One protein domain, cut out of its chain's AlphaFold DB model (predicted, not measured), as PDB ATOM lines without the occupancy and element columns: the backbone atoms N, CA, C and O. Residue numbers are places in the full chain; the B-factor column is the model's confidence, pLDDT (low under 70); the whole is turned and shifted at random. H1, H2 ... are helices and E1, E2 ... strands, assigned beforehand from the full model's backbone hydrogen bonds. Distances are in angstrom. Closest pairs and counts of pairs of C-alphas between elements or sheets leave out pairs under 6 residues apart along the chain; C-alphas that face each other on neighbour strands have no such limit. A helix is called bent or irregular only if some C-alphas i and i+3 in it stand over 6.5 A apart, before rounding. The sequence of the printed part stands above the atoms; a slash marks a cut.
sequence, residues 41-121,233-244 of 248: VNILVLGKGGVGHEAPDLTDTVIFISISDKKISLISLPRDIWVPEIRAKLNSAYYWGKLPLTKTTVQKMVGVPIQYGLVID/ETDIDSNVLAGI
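What this domain is: This is residues 41 to 121 and 233 to 244 of the 248 residues of the protein "Cell envelope-related transcriptional attenuator" of Candidatus Woesebacteria bacterium GW2011_GWB1_41_10 (UniProt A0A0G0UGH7). A twisted sheet of four strands has one long, sharply kinked helix, H1, packed on one face, and its other face is bare of named helices. The short helix H2, after the cut, sticks out from this body with residues 238 to 244. The printed part has 93 residues with four named strands and two named helices, in the order E1, E2, E3, H1, E4, H2; the sheet runs E3, E2, E1, E4 and is mixed. The class is mixed, helices and strands. The whole is compact, with a radius of gyration of the C-alphas of 13.2 A and spans of 37 by 30 by 18 A.

Where its parts are: E1 is residues 41 to 48, 22.8 A long, beginning at C-alpha 41 at (-12.671, 22.787, 10.433). E2, the longest strand, is residues 59 to 68, 26.2 A. E3 is residues 71 to 77, 19.2 A, and E4 is residues 116 to 120, 13.3 A, ending at C-alpha 120 at (-9.587, 30.884, -6.367). H1 is residues 90 to 110, 13.0 A from first to last C-alpha; it is irregular, with C-alphas 96 and 99 9.5 A apart and a kink of 146 degrees near residue 97. H2 is residues 238 to 243, 8.9 A, ending at C-alpha 243 at (-22.054, 31.584, 11.312).

How they stand to each other: E1, E2 and E3 form a meander, each strand the antiparallel neighbour of the one before; E1 and E2, and E2 and E3, are hairpins. N 43 and O 65 of E1 and E2 are 2.8 A apart, as are N 73 and O 66 of E3 and E2, both within hydrogen-bond range. E4 is parallel to E1 at 23 degrees, with N 118 and O 44 at 2.8 A. E3 and E4 are the edge strands. E3, H1 and E4 form a split strand-helix-strand unit, two strands running the same way with E2 and E1 between them, and its crossover is right-handed. H1 is on the sheet in two layers, a helix on one face of a sheet, at a height over the sheet of 9.5 A. It lies over E2, E1 and E4 and runs slantwise to the strands, at 33 degrees to E1 on the local plane. The closest C-alphas of E2 and H1 are those of Thr 59 and Asn 91, 4.7 A; E3 and H1 are near each other. H2 is not on the sheet, and H1 and H2 are apart. In H2 every O i to N i+4 pair is within hydrogen-bond range; in H1, 13 of 17 are.

The domain as a whole: The C-alphas of Gly 52 and Lys 70, the two farthest apart, are 40.7 A apart. Residues 122 to 232 are not printed, and C-alphas 121 and 233 are 9.4 A apart across the cut. The link from E3 to H1 is long, with 12 residues. Mean pLDDT of the printed part is 82.3; residues 51 to 55, 69 to 71 and 236 to 244 are under 70.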
ATOM      1  N   VAL A  41     -12.159  22.531  11.782       82.12
ATOM      2  CA  VAL A  41     -12.671  22.787  10.433       82.12
ATOM      3  C   VAL A  41     -11.500  22.802   9.457       82.12
ATOM      4  O   VAL A  41     -10.619  23.658   9.531       82.12
ATOM      5  N   ASN A  42     -11.499  21.868   8.516       84.88
ATOM      6  CA  ASN A  42     -10.491  21.739   7.478       84.88
ATOM      7  C   ASN A  42     -11.029  22.218   6.123       84.88
ATOM      8  O   ASN A  42     -12.076  21.781   5.634       84.88
ATOM      9  N   ILE A  43     -10.268  23.108   5.498       87.81
ATOM     10  CA  ILE A  43     -10.608  23.785   4.254       87.81
ATOM     11  C   ILE A  43      -9.484  23.535   3.253       87.81
ATOM     12  O   ILE A  43      -8.307  23.727   3.554       87.81
ATOM     13  N   LEU A  44      -9.850  23.124   2.047       90.75
ATOM     14  CA  LEU A  44      -8.946  23.024   0.913       90.75
ATOM     15  C   LEU A  44      -9.068  24.279   0.054       90.75
ATOM     16  O   LEU A  44     -10.152  24.596  -0.422       90.75
ATOM     17  N   VAL A  45      -7.959  24.969  -0.181       89.62
ATOM     18  CA  VAL A  45      -7.891  26.139  -1.058       89.62
ATOM     19  C   VAL A  45      -7.081  25.784  -2.295       89.62
ATOM     20  O   VAL A  45      -5.937  25.338  -2.199       89.62
ATOM     21  N   LEU A  46      -7.679  25.984  -3.462       91.38
ATOM     22  CA  LEU A  46      -7.093  25.707  -4.765       91.38
ATOM     23  C   LEU A  46      -6.908  27.020  -5.521       91.38
ATOM     24  O   LEU A  46      -7.842  27.805  -5.616       91.38
ATOM     25  N   GLY A  47      -5.721  27.249  -6.070       89.31
ATOM     26  CA  GLY A  47      -5.435  28.355  -6.982       89.31
ATOM     27  C   GLY A  47      -5.361  27.850  -8.419       89.31
ATOM     28  O   GLY A  47      -4.587  26.927  -8.679       89.31
ATOM     29  N   LYS A  48      -6.124  28.436  -9.348       88.06
ATOM     30  CA  LYS A  48      -6.096  28.079 -10.781       88.06
ATOM     31  C   LYS A  48      -5.988  29.302 -11.690       88.06
ATOM     32  O   LYS A  48      -6.251  30.421 -11.264       88.06
ATOM     33  N   GLY A  49      -5.647  29.072 -12.959       76.69
ATOM     34  CA  GLY A  49      -5.587  30.137 -13.960       76.69
ATOM     35  C   GLY A  49      -6.934  30.828 -14.183       76.69
ATOM     36  O   GLY A  49      -7.026  32.047 -14.078       76.69
ATOM     37  N   GLY A  50      -7.998  30.054 -14.417       72.56
ATOM     38  CA  GLY A  50      -9.318  30.597 -14.760       72.56
ATOM     39  C   GLY A  50      -9.527  30.769 -16.268       72.56
ATOM     40  O   GLY A  50      -8.643  30.480 -17.071       72.56
ATOM     41  N   VAL A  51     -10.735  31.182 -16.664       64.81
ATOM     42  CA  VAL A  51     -11.143  31.304 -18.077       64.81
ATOM     43  C   VAL A  51     -10.255  32.314 -18.815       64.81
ATOM     44  O   VAL A  51      -9.982  33.387 -18.292       64.81
ATOM     45  N   GLY A  52      -9.831  31.980 -20.040       59.00
ATOM     46  CA  GLY A  52      -8.976  32.845 -20.865       59.00
ATOM     47  C   GLY A  52      -7.472  32.674 -20.631       59.00
ATOM     48  O   GLY A  52      -6.688  33.357 -21.275       59.00
ATOM     49  N   HIS A  53      -7.062  31.749 -19.758       64.12
ATOM     50  CA  HIS A  53      -5.657  31.432 -19.502       64.12
ATOM     51  C   HIS A  53      -5.285  30.026 -19.986       64.12
ATOM     52  O   HIS A  53      -6.139  29.142 -20.088       64.12
ATOM     53  N   GLU A  54      -3.997  29.809 -20.271       59.06
ATOM     54  CA  GLU A  54      -3.475  28.473 -20.572       59.06
ATOM     55  C   GLU A  54      -3.754  27.513 -19.408       59.06
ATOM     56  O   GLU A  54      -3.526  27.849 -18.248       59.06
ATOM     57  N   ALA A  55      -4.244  26.311 -19.732       65.06
ATOM     58  CA  ALA A  55      -4.605  25.280 -18.759       65.06
ATOM     59  C   ALA A  55      -5.494  25.808 -17.603       65.06
ATOM     60  O   ALA A  55      -5.119  25.722 -16.431       65.06
ATOM     61  N   PRO A  56      -6.708  26.308 -17.911       73.56
ATOM     62  CA  PRO A  56      -7.537  27.118 -17.003       73.56
ATOM     63  C   PRO A  56      -7.984  26.398 -15.720       73.56
ATOM     64  O   PRO A  56      -8.442  27.039 -14.766       73.56
ATOM     65  N   ASP A  57      -7.863  25.070 -15.716       80.50
ATOM     66  CA  ASP A  57      -8.286  24.159 -14.658       80.50
ATOM     67  C   ASP A  57      -7.128  23.337 -14.061       80.50
ATOM     68  O   ASP A  57      -7.365  22.479 -13.215       80.50
ATOM     69  N   LEU A  58      -5.872  23.584 -14.453       82.44
ATOM     70  CA  LEU A  58      -4.744  23.083 -13.667       82.44
ATOM     71  C   LEU A  58      -4.563  23.969 -12.435       82.44
ATOM     72  O   LEU A  58      -4.606  25.197 -12.518       82.44
ATOM     73  N   THR A  59      -4.368  23.329 -11.283       84.38
ATOM     74  CA  THR A  59      -4.161  24.048 -10.022       84.38
ATOM     75  C   THR A  59      -2.679  24.314  -9.793       84.38
ATOM     76  O   THR A  59      -1.857  23.403  -9.713       84.38
ATOM     77  N   ASP A  60      -2.321  25.589  -9.699       80.25
ATOM     78  CA  ASP A  60      -0.955  26.037  -9.433       80.25
ATOM     79  C   ASP A  60      -0.645  26.119  -7.943       80.25
ATOM     80  O   ASP A  60       0.521  26.157  -7.551       80.25
ATOM     81  N   THR A  61      -1.681  26.146  -7.113       86.19
ATOM     82  CA  THR A  61      -1.569  26.259  -5.664       86.19
ATOM     83  C   THR A  61      -2.587  25.334  -5.021       86.19
ATOM     84  O   THR A  61      -3.761  25.350  -5.383       86.19
ATOM     85  N   VAL A  62      -2.132  24.518  -4.075       90.25
ATOM     86  CA  VAL A  62      -2.976  23.619  -3.287       90.25
ATOM     87  C   VAL A  62      -2.610  23.841  -1.829       90.25
ATOM     88  O   VAL A  62      -1.489  23.555  -1.423       90.25
ATOM     89  N   ILE A  63      -3.531  24.391  -1.048       88.56
ATOM     90  CA  ILE A  63      -3.303  24.728   0.355       88.56
ATOM     91  C   ILE A  63      -4.349  24.016   1.198       88.56
ATOM     92  O   ILE A  63      -5.549  24.169   0.992       88.56
ATOM     93  N   PHE A  64      -3.883  23.265   2.182       89.25
ATOM     94  CA  PHE A  64      -4.711  22.707   3.233       89.25
ATOM     95  C   PHE A  64      -4.686  23.639   4.448       89.25
ATOM     96  O   PHE A  64      -3.617  23.984   4.954       89.25
ATOM     97  N   ILE A  65      -5.861  24.038   4.924       85.06
ATOM     98  CA  ILE A  65      -6.039  24.863   6.118       85.06
ATOM     99  C   ILE A  65      -6.813  24.045   7.144       85.06
ATOM    100  O   ILE A  65      -7.853  23.484   6.823       85.06
ATOM    101  N   SER A  66      -6.330  24.005   8.380       82.88
ATOM    102  CA  SER A  66      -7.021  23.403   9.518       82.88
ATOM    103  C   SER A  66      -7.207  24.453  10.605       82.88
ATOM    104  O   SER A  66      -6.234  25.051  11.070       82.88
ATOM    105  N   ILE A  67      -8.456  24.707  10.975       76.31
ATOM    106  CA  ILE A  67      -8.863  25.716  11.949       76.31
ATOM    107  C   ILE A  67      -9.444  24.992  13.154       76.31
ATOM    108  O   ILE A  67     -10.441  24.297  13.024       76.31
ATOM    109  N   SER A  68      -8.835  25.189  14.313       76.62
ATOM    110  CA  SER A  68      -9.315  24.732  15.621       76.62
ATOM    111  C   SER A  68      -9.602  25.940  16.509       76.62
ATOM    112  O   SER A  68      -9.098  27.031  16.224       76.62
ATOM    113  N   ASP A  69     -10.293  25.743  17.632       68.31
ATOM    114  CA  ASP A  69     -10.616  26.806  18.603       68.31
ATOM    115  C   ASP A  69      -9.405  27.636  19.068       68.31
ATOM    116  O   ASP A  69      -9.558  28.764  19.530       68.31
ATOM    117  N   LYS A  70      -8.185  27.091  18.976       68.25
ATOM    118  CA  LYS A  70      -6.964  27.725  19.505       68.25
ATOM    119  C   LYS A  70      -5.848  27.898  18.479       68.25
ATOM    120  O   LYS A  70      -4.816  28.486  18.798       68.25
ATOM    121  N   LYS A  71      -5.992  27.346  17.273       69.19
ATOM    122  CA  LYS A  71      -4.895  27.278  16.299       69.19
ATOM    123  C   LYS A  71      -5.407  27.205  14.870       69.19
ATOM    124  O   LYS A  71      -6.248  26.369  14.553       69.19
ATOM    125  N   ILE A  72      -4.791  28.005  14.003       71.50
ATOM    126  CA  ILE A  72      -4.904  27.895  12.548       71.50
ATOM    127  C   ILE A  72      -3.592  27.310  12.021       71.50
ATOM    128  O   ILE A  72      -2.516  27.862  12.260       71.50
ATOM    129  N   SER A  73      -3.679  26.188  11.313       77.75
ATOM    130  CA  SER A  73      -2.554  25.539  10.638       77.75
ATOM    131  C   SER A  73      -2.758  25.618   9.130       77.75
ATOM    132  O   SER A  73      -3.851  25.352   8.642       77.75
ATOM    133  N   LEU A  74      -1.708  25.980   8.399       82.06
ATOM    134  CA  LEU A  74      -1.718  26.080   6.942       82.06
ATOM    135  C   LEU A  74      -0.566  25.246   6.393       82.06
ATOM    136  O   LEU A  74       0.561  25.370   6.870       82.06
ATOM    137  N   ILE A  75      -0.861  24.398   5.410       84.06
ATOM    138  CA  ILE A  75       0.110  23.536   4.740       84.06
ATOM    139  C   ILE A  75      -0.062  23.697   3.233       84.06
ATOM    140  O   ILE A  75      -1.100  23.342   2.675       84.06
ATOM    141  N   SER A  76       0.974  24.204   2.571       85.25
ATOM    142  CA  SER A  76       1.062  24.228   1.111       85.25
ATOM    143  C   SER A  76       1.495  22.850   0.608       85.25
ATOM    144  O   SER A  76       2.537  22.334   1.013       85.25
ATOM    145  N   LEU A  77       0.697  22.243  -0.268       88.94
ATOM    146  CA  LEU A  77       0.976  20.947  -0.880       88.94
ATOM    147  C   LEU A  77       1.622  21.152  -2.260       88.94
ATOM    148  O   LEU A  77       1.051  21.850  -3.104       88.94
ATOM    149  N   PRO A  78       2.793  20.544  -2.531       86.44
ATOM    150  CA  PRO A  78       3.429  20.653  -3.835       86.44
ATOM    151  C   PRO A  78       2.549  20.063  -4.946       86.44
ATOM    152  O   PRO A  78       2.218  18.878  -4.953       86.44
ATOM    153  N   ARG A  79       2.210  20.897  -5.931       88.38
ATOM    154  CA  ARG A  79       1.316  20.551  -7.051       88.38
ATOM    155  C   ARG A  79       1.836  19.382  -7.913       88.38
ATOM    156  O   ARG A  79       1.059  18.715  -8.591       88.38
ATOM    157  N   ASP A  80       3.153  19.168  -7.912       87.94
ATOM    158  CA  ASP A  80       3.860  18.176  -8.727       87.94
ATOM    159  C   ASP A  80       4.000  16.805  -8.030       87.94
ATOM    160  O   ASP A  80       4.589  15.892  -8.608       87.94
ATOM    161  N   ILE A  81       3.437  16.630  -6.824       90.19
ATOM    162  CA  ILE A  81       3.369  15.320  -6.155       90.19
ATOM    163  C   ILE A  81       2.621  14.331  -7.045       90.19
ATOM    164  O   ILE A  81       1.495  14.599  -7.467       90.19
ATOM    165  N   TRP A  82       3.233  13.174  -7.295       93.75
ATOM    166  CA  TRP A  82       2.586  12.076  -8.000       93.75
ATOM    167  C   TRP A  82       1.513  11.424  -7.127       93.75
ATOM    168  O   TRP A  82       1.779  11.034  -5.992       93.75
ATOM    169  N   VAL A  83       0.313  11.274  -7.681       94.12
ATOM    170  CA  VAL A  83      -0.850  10.691  -7.015       94.12
ATOM    171  C   VAL A  83      -1.225   9.388  -7.725       94.12
ATOM    172  O   VAL A  83      -1.784   9.431  -8.828       94.12
ATOM    173  N   PRO A  84      -0.930   8.220  -7.129       91.00
ATOM    174  CA  PRO A  84      -1.151   6.926  -7.771       91.00
ATOM    175  C   PRO A  84      -2.598   6.680  -8.213       91.00
ATOM    176  O   PRO A  84      -2.820   6.134  -9.291       91.00
ATOM    177  N   GLU A  85      -3.580   7.105  -7.418       90.12
ATOM    178  CA  GLU A  85      -5.004   6.833  -7.647       90.12
ATOM    179  C   GLU A  85      -5.550   7.500  -8.905       90.12
ATOM    180  O   GLU A  85      -6.427   6.944  -9.560       90.12
ATOM    181  N   ILE A  86      -5.024   8.675  -9.242       91.69
ATOM    182  CA  ILE A  86      -5.405   9.404 -10.453       91.69
ATOM    183  C   ILE A  86      -4.357   9.242 -11.563       91.69
ATOM    184  O   ILE A  86      -4.602   9.635 -12.693       91.69
ATOM    185  N   ARG A  87      -3.203   8.621 -11.276       93.44
ATOM    186  CA  ARG A  87      -2.081   8.431 -12.216       93.44
ATOM    187  C   ARG A  87      -1.598   9.739 -12.858       93.44
ATOM    188  O   ARG A  87      -1.237   9.761 -14.034       93.44
ATOM    189  N   ALA A  88      -1.575  10.822 -12.087       93.88
ATOM    190  CA  ALA A  88      -0.865  12.045 -12.446       93.88
ATOM    191  C   ALA A  88      -0.457  12.842 -11.213       93.88
ATOM    192  O   ALA A  88      -0.636  12.428 -10.070       93.88
ATOM    193  N   LYS A  89       0.108  14.012 -11.489       94.06
ATOM    194  CA  LYS A  89       0.440  15.039 -10.519       94.06
ATOM    195  C   LYS A  89      -0.818  15.613  -9.857       94.06
ATOM    196  O   LYS A  89      -1.869  15.729 -10.493       94.06
ATOM    197  N   LEU A  90      -0.691  16.022  -8.597       93.06
ATOM    198  CA  LEU A  90      -1.775  16.575  -7.780       93.06
ATOM    199  C   LEU A  90      -2.490  17.756  -8.454       93.06
ATOM    200  O   LEU A  90      -3.713  17.857  -8.367       93.06
ATOM    201  N   ASN A  91      -1.760  18.598  -9.190       91.44
ATOM    202  CA  ASN A  91      -2.313  19.734  -9.933       91.44
ATOM    203  C   ASN A  91      -3.441  19.367 -10.918       91.44
ATOM    204  O   ASN A  91      -4.248  20.227 -11.279       91.44
ATOM    205  N   SER A  92      -3.485  18.105 -11.352       93.44
ATOM    206  CA  SER A  92      -4.419  17.578 -12.348       93.44
ATOM    207  C   SER A  92      -5.723  17.072 -11.728       93.44
ATOM    208  O   SER A  92      -6.702  16.869 -12.443       93.44
ATOM    209  N   ALA A  93      -5.776  16.903 -10.401       93.94
ATOM    210  CA  ALA A  93      -6.958  16.381  -9.716       93.94
ATOM    211  C   ALA A  93      -8.204  17.247  -9.968       93.94
ATOM    212  O   ALA A  93      -9.281  16.721 -10.261       93.94
ATOM    213  N   TYR A  94      -8.046  18.574  -9.935       92.62
ATOM    214  CA  TYR A  94      -9.152  19.495 -10.192       92.62
ATOM    215  C   TYR A  94      -9.554  19.514 -11.671       92.62
ATOM    216  O   TYR A  94     -10.741  19.561 -11.986       92.62
ATOM    217  N   TYR A  95      -8.597  19.397 -12.592       90.38
ATOM    218  CA  TYR A  95      -8.899  19.272 -14.017       90.38
ATOM    219  C   TYR A  95      -9.772  18.039 -14.312       90.38
ATOM    220  O   TYR A  95     -10.757  18.148 -15.039       90.38
ATOM    221  N   TRP A  96      -9.465  16.889 -13.706       89.88
ATOM    222  CA  TRP A  96     -10.164  15.632 -13.991       89.88
ATOM    223  C   TRP A  96     -11.479  15.428 -13.255       89.88
ATOM    224  O   TRP A  96     -12.397  14.824 -13.804       89.88
ATOM    225  N   GLY A  97     -11.579  15.886 -12.012       89.25
ATOM    226  CA  GLY A  97     -12.751  15.603 -11.185       89.25
ATOM    227  C   GLY A  97     -13.129  16.741 -10.256       89.25
ATOM    228  O   GLY A  97     -13.797  16.500  -9.248       89.25
ATOM    229  N   LYS A  98     -12.698  17.963 -10.595       91.50
ATOM    230  CA  LYS A  98     -13.055  19.210  -9.916       91.50
ATOM    231  C   LYS A  98     -12.818  19.115  -8.409       91.50
ATOM    232  O   LYS A  98     -11.896  18.432  -7.939       91.50
ATOM    233  N   LEU A  99     -13.613  19.842  -7.636       89.56
ATOM    234  CA  LEU A  99     -13.493  19.882  -6.188       89.56
ATOM    235  C   LEU A  99     -13.658  18.499  -5.520       89.56
ATOM    236  O   LEU A  99     -12.821  18.174  -4.675       89.56
ATOM    237  N   PRO A 100     -14.621  17.632  -5.908       91.69
ATOM    238  CA  PRO A 100     -14.801  16.326  -5.262       91.69
ATOM    239  C   PRO A 100     -13.574  15.406  -5.340       91.69
ATOM    240  O   PRO A 100     -13.158  14.832  -4.325       91.69
ATOM    241  N   LEU A 101     -12.956  15.284  -6.522       93.56
ATOM    242  CA  LEU A 101     -11.767  14.444  -6.693       93.56
ATOM    243  C   LEU A 101     -10.562  15.033  -5.962       93.56
ATOM    244  O   LEU A 101      -9.812  14.296  -5.318       93.56
ATOM    245  N   THR A 102     -10.396  16.356  -6.013       94.19
ATOM    246  CA  THR A 102      -9.275  17.028  -5.346       94.19
ATOM    247  C   THR A 102      -9.376  16.898  -3.827       94.19
ATOM    248  O   THR A 102      -8.398  16.508  -3.193       94.19
ATOM    249  N   LYS A 103     -10.565  17.112  -3.241       93.69
ATOM    250  CA  LYS A 103     -10.811  16.903  -1.804       93.69
ATOM    251  C   LYS A 103     -10.500  15.471  -1.391       93.69
ATOM    252  O   LYS A 103      -9.752  15.265  -0.444       93.69
ATOM    253  N   THR A 104     -11.008  14.484  -2.129       93.69
ATOM    254  CA  THR A 104     -10.765  13.064  -1.819       93.69
ATOM    255  C   THR A 104      -9.280  12.711  -1.903       93.69
ATOM    256  O   THR A 104      -8.763  11.992  -1.050       93.69
ATOM    257  N   THR A 105      -8.584  13.239  -2.910       94.81
ATOM    258  CA  THR A 105      -7.144  13.033  -3.104       94.81
ATOM    259  C   THR A 105      -6.340  13.619  -1.948       94.81
ATOM    260  O   THR A 105      -5.551  12.912  -1.325       94.81
ATOM    261  N   VAL A 106      -6.572  14.891  -1.612       94.31
ATOM    262  CA  VAL A 106      -5.837  15.563  -0.535       94.31
ATOM    263  C   VAL A 106      -6.178  14.955   0.822       94.31
ATOM    264  O   VAL A 106      -5.268  14.707   1.603       94.31
ATOM    265  N   GLN A 107      -7.446  14.626   1.084       93.12
ATOM    266  CA  GLN A 107      -7.885  13.967   2.319       93.12
ATOM    267  C   GLN A 107      -7.098  12.680   2.596       93.12
ATOM    268  O   GLN A 107      -6.702  12.439   3.733       93.12
ATOM    269  N   LYS A 108      -6.829  11.869   1.564       91.38
ATOM    270  CA  LYS A 108      -5.997  10.663   1.699       91.38
ATOM    271  C   LYS A 108      -4.538  10.982   2.025       91.38
ATOM    272  O   LYS A 108      -3.932  10.255   2.800       91.38
ATOM    273  N   MET A 109      -3.989  12.058   1.459       90.75
ATOM    274  CA  MET A 109      -2.613  12.488   1.729       90.75
ATOM    275  C   MET A 109      -2.436  13.034   3.148       90.75
ATOM    276  O   MET A 109      -1.443  12.724   3.798       90.75
ATOM    277  N   VAL A 110      -3.377  13.860   3.621       88.75
ATOM    278  CA  VAL A 110      -3.282  14.517   4.938       88.75
ATOM    279  C   VAL A 110      -3.860  13.675   6.077       88.75
ATOM    280  O   VAL A 110      -3.621  13.979   7.242       88.75
ATOM    281  N   GLY A 111      -4.629  12.629   5.763       88.19
ATOM    282  CA  GLY A 111      -5.194  11.696   6.741       88.19
ATOM    283  C   GLY A 111      -6.353  12.251   7.574       88.19
ATOM    284  O   GLY A 111      -6.785  11.595   8.520       88.19
ATOM    285  N   VAL A 112      -6.873  13.435   7.242       88.69
ATOM    286  CA  VAL A 112      -7.977  14.089   7.962       88.69
ATOM    287  C   VAL A 112      -9.086  14.534   7.006       88.69
ATOM    288  O   VAL A 112      -8.783  14.924   5.875       88.69
ATOM    289  N   PRO A 113     -10.368  14.499   7.425       88.56
ATOM    290  CA  PRO A 113     -11.483  14.870   6.559       88.56
ATOM    291  C   PRO A 113     -11.415  16.330   6.117       88.56
ATOM    292  O   PRO A 113     -11.091  17.193   6.931       88.56
ATOM    293  N   ILE A 114     -11.768  16.611   4.862       88.19
ATOM    294  CA  ILE A 114     -11.853  17.979   4.326       88.19
ATOM    295  C   ILE A 114     -13.323  18.365   4.190       88.19
ATOM    296  O   ILE A 114     -14.029  17.849   3.320       88.19
ATOM    297  N   GLN A 115     -13.784  19.292   5.026       85.50
ATOM    298  CA  GLN A 115     -15.185  19.716   5.051       85.50
ATOM    299  C   GLN A 115     -15.488  20.599   3.852       85.50
ATOM    300  O   GLN A 115     -16.474  20.364   3.157       85.50
ATOM    301  N   TYR A 116     -14.593  21.537   3.549       85.69
ATOM    302  CA  TYR A 116     -14.862  22.601   2.591       85.69
ATOM    303  C   TYR A 116     -13.763  22.762   1.553       85.69
ATOM    304  O   TYR A 116     -12.594  22.471   1.806       85.69
ATOM    305  N   GLY A 117     -14.148  23.248   0.382       86.56
ATOM    306  CA  GLY A 117     -13.263  23.577  -0.714       86.56
ATOM    307  C   GLY A 117     -13.524  24.980  -1.262       86.56
ATOM    308  O   GLY A 117     -14.666  25.424  -1.379       86.56
ATOM    309  N   LEU A 118     -12.442  25.675  -1.597       87.56
ATOM    310  CA  LEU A 118     -12.424  27.011  -2.184       87.56
ATOM    311  C   LEU A 118     -11.565  26.985  -3.445       87.56
ATOM    312  O   LEU A 118     -10.423  26.528  -3.385       87.56
ATOM    313  N   VAL A 119     -12.081  27.492  -4.567       88.44
ATOM    314  CA  VAL A 119     -11.330  27.556  -5.827       88.44
ATOM    315  C   VAL A 119     -11.148  28.995  -6.288       88.44
ATOM    316  O   VAL A 119     -12.022  29.634  -6.856       88.44
ATOM    317  N   ILE A 120      -9.945  29.503  -6.095       87.06
ATOM    318  CA  ILE A 120      -9.587  30.884  -6.367       87.06
ATOM    319  C   ILE A 120      -8.912  30.946  -7.739       87.06
ATOM    320  O   ILE A 120      -7.870  30.328  -7.961       87.06
ATOM    321  N   ASP A 121      -9.497  31.694  -8.670       87.12
ATOM    322  CA  ASP A 121      -8.813  32.048  -9.914       87.12
ATOM    323  C   ASP A 121      -7.981  33.334  -9.760       87.12
ATOM    324  O   ASP A 121      -7.965  33.971  -8.702       87.12
ATOM    325  N   GLU A 233     -16.445  29.074  -7.362       72.69
ATOM    326  CA  GLU A 233     -16.619  27.658  -6.993       72.69
ATOM    327  C   GLU A 233     -16.241  27.264  -5.549       72.69
ATOM    328  O   GLU A 233     -15.090  26.984  -5.208       72.69
ATOM    329  N   THR A 234     -17.269  27.142  -4.708       80.19
ATOM    330  CA  THR A 234     -17.164  26.598  -3.354       80.19
ATOM    331  C   THR A 234     -18.334  25.669  -3.047       80.19
ATOM    332  O   THR A 234     -19.421  25.817  -3.606       80.19
ATOM    333  N   ASP A 235     -18.102  24.712  -2.150       76.00
ATOM    334  CA  ASP A 235     -19.129  23.859  -1.549       76.00
ATOM    335  C   ASP A 235     -19.529  24.316  -0.134       76.00
ATOM    336  O   ASP A 235     -20.240  23.601   0.575       76.00
ATOM    337  N   ILE A 236     -19.089  25.506   0.290       68.69
ATOM    338  CA  ILE A 236     -19.494  26.078   1.570       68.69
ATOM    339  C   ILE A 236     -20.890  26.692   1.441       68.69
ATOM    340  O   ILE A 236     -21.114  27.620   0.663       68.69
ATOM    341  N   ASP A 237     -21.823  26.207   2.259       66.88
ATOM    342  CA  ASP A 237     -23.160  26.790   2.379       66.88
ATOM    343  C   ASP A 237     -23.079  28.233   2.915       66.88
ATOM    344  O   ASP A 237     -22.359  28.533   3.877       66.88
ATOM    345  N   SER A 238     -23.846  29.144   2.312       57.59
ATOM    346  CA  SER A 238     -23.888  30.560   2.691       57.59
ATOM    347  C   SER A 238     -24.276  30.780   4.162       57.59
ATOM    348  O   SER A 238     -23.800  31.733   4.787       57.59
ATOM    349  N   ASN A 239     -25.060  29.873   4.753       53.56
ATOM    350  CA  ASN A 239     -25.446  29.899   6.164       53.56
ATOM    351  C   ASN A 239     -24.295  29.510   7.102       53.56
ATOM    352  O   ASN A 239     -24.183  30.061   8.198       53.56
ATOM    353  N   VAL A 240     -23.402  28.610   6.676       57.19
ATOM    354  CA  VAL A 240     -22.195  28.253   7.442       57.19
ATOM    355  C   VAL A 240     -21.236  29.442   7.486       57.19
ATOM    356  O   VAL A 240     -20.723  29.786   8.550       57.19
ATOM    357  N   LEU A 241     -21.061  30.146   6.365       53.44
ATOM    358  CA  LEU A 241     -20.225  31.352   6.306       53.44
ATOM    359  C   LEU A 241     -20.812  32.499   7.130       53.44
ATOM    360  O   LEU A 241     -20.058  33.264   7.734       53.44
ATOM    361  N   ALA A 242     -22.141  32.624   7.195       47.75
ATOM    362  CA  ALA A 242     -22.829  33.559   8.087       47.75
ATOM    363  C   ALA A 242     -22.537  33.293   9.575       47.75
ATOM    364  O   ALA A 242     -22.458  34.245  10.351       47.75
ATOM    365  N   GLY A 243     -22.323  32.028   9.945       39.66
ATOM    366  CA  GLY A 243     -22.054  31.584  11.312       39.66
ATOM    367  C   GLY A 243     -20.601  31.700  11.784       39.66
ATOM    368  O   GLY A 243     -20.381  31.617  12.991       39.66
ATOM    369  N   ILE A 244     -19.621  31.919  10.891       52.22
ATOM    370  CA  ILE A 244     -18.227  32.182  11.292       52.22
ATOM    371  C   ILE A 244     -18.182  33.534  12.011       52.22
ATOM    372  O   ILE A 244     -18.159  34.595  11.382       52.22
TER     373      ILE A 244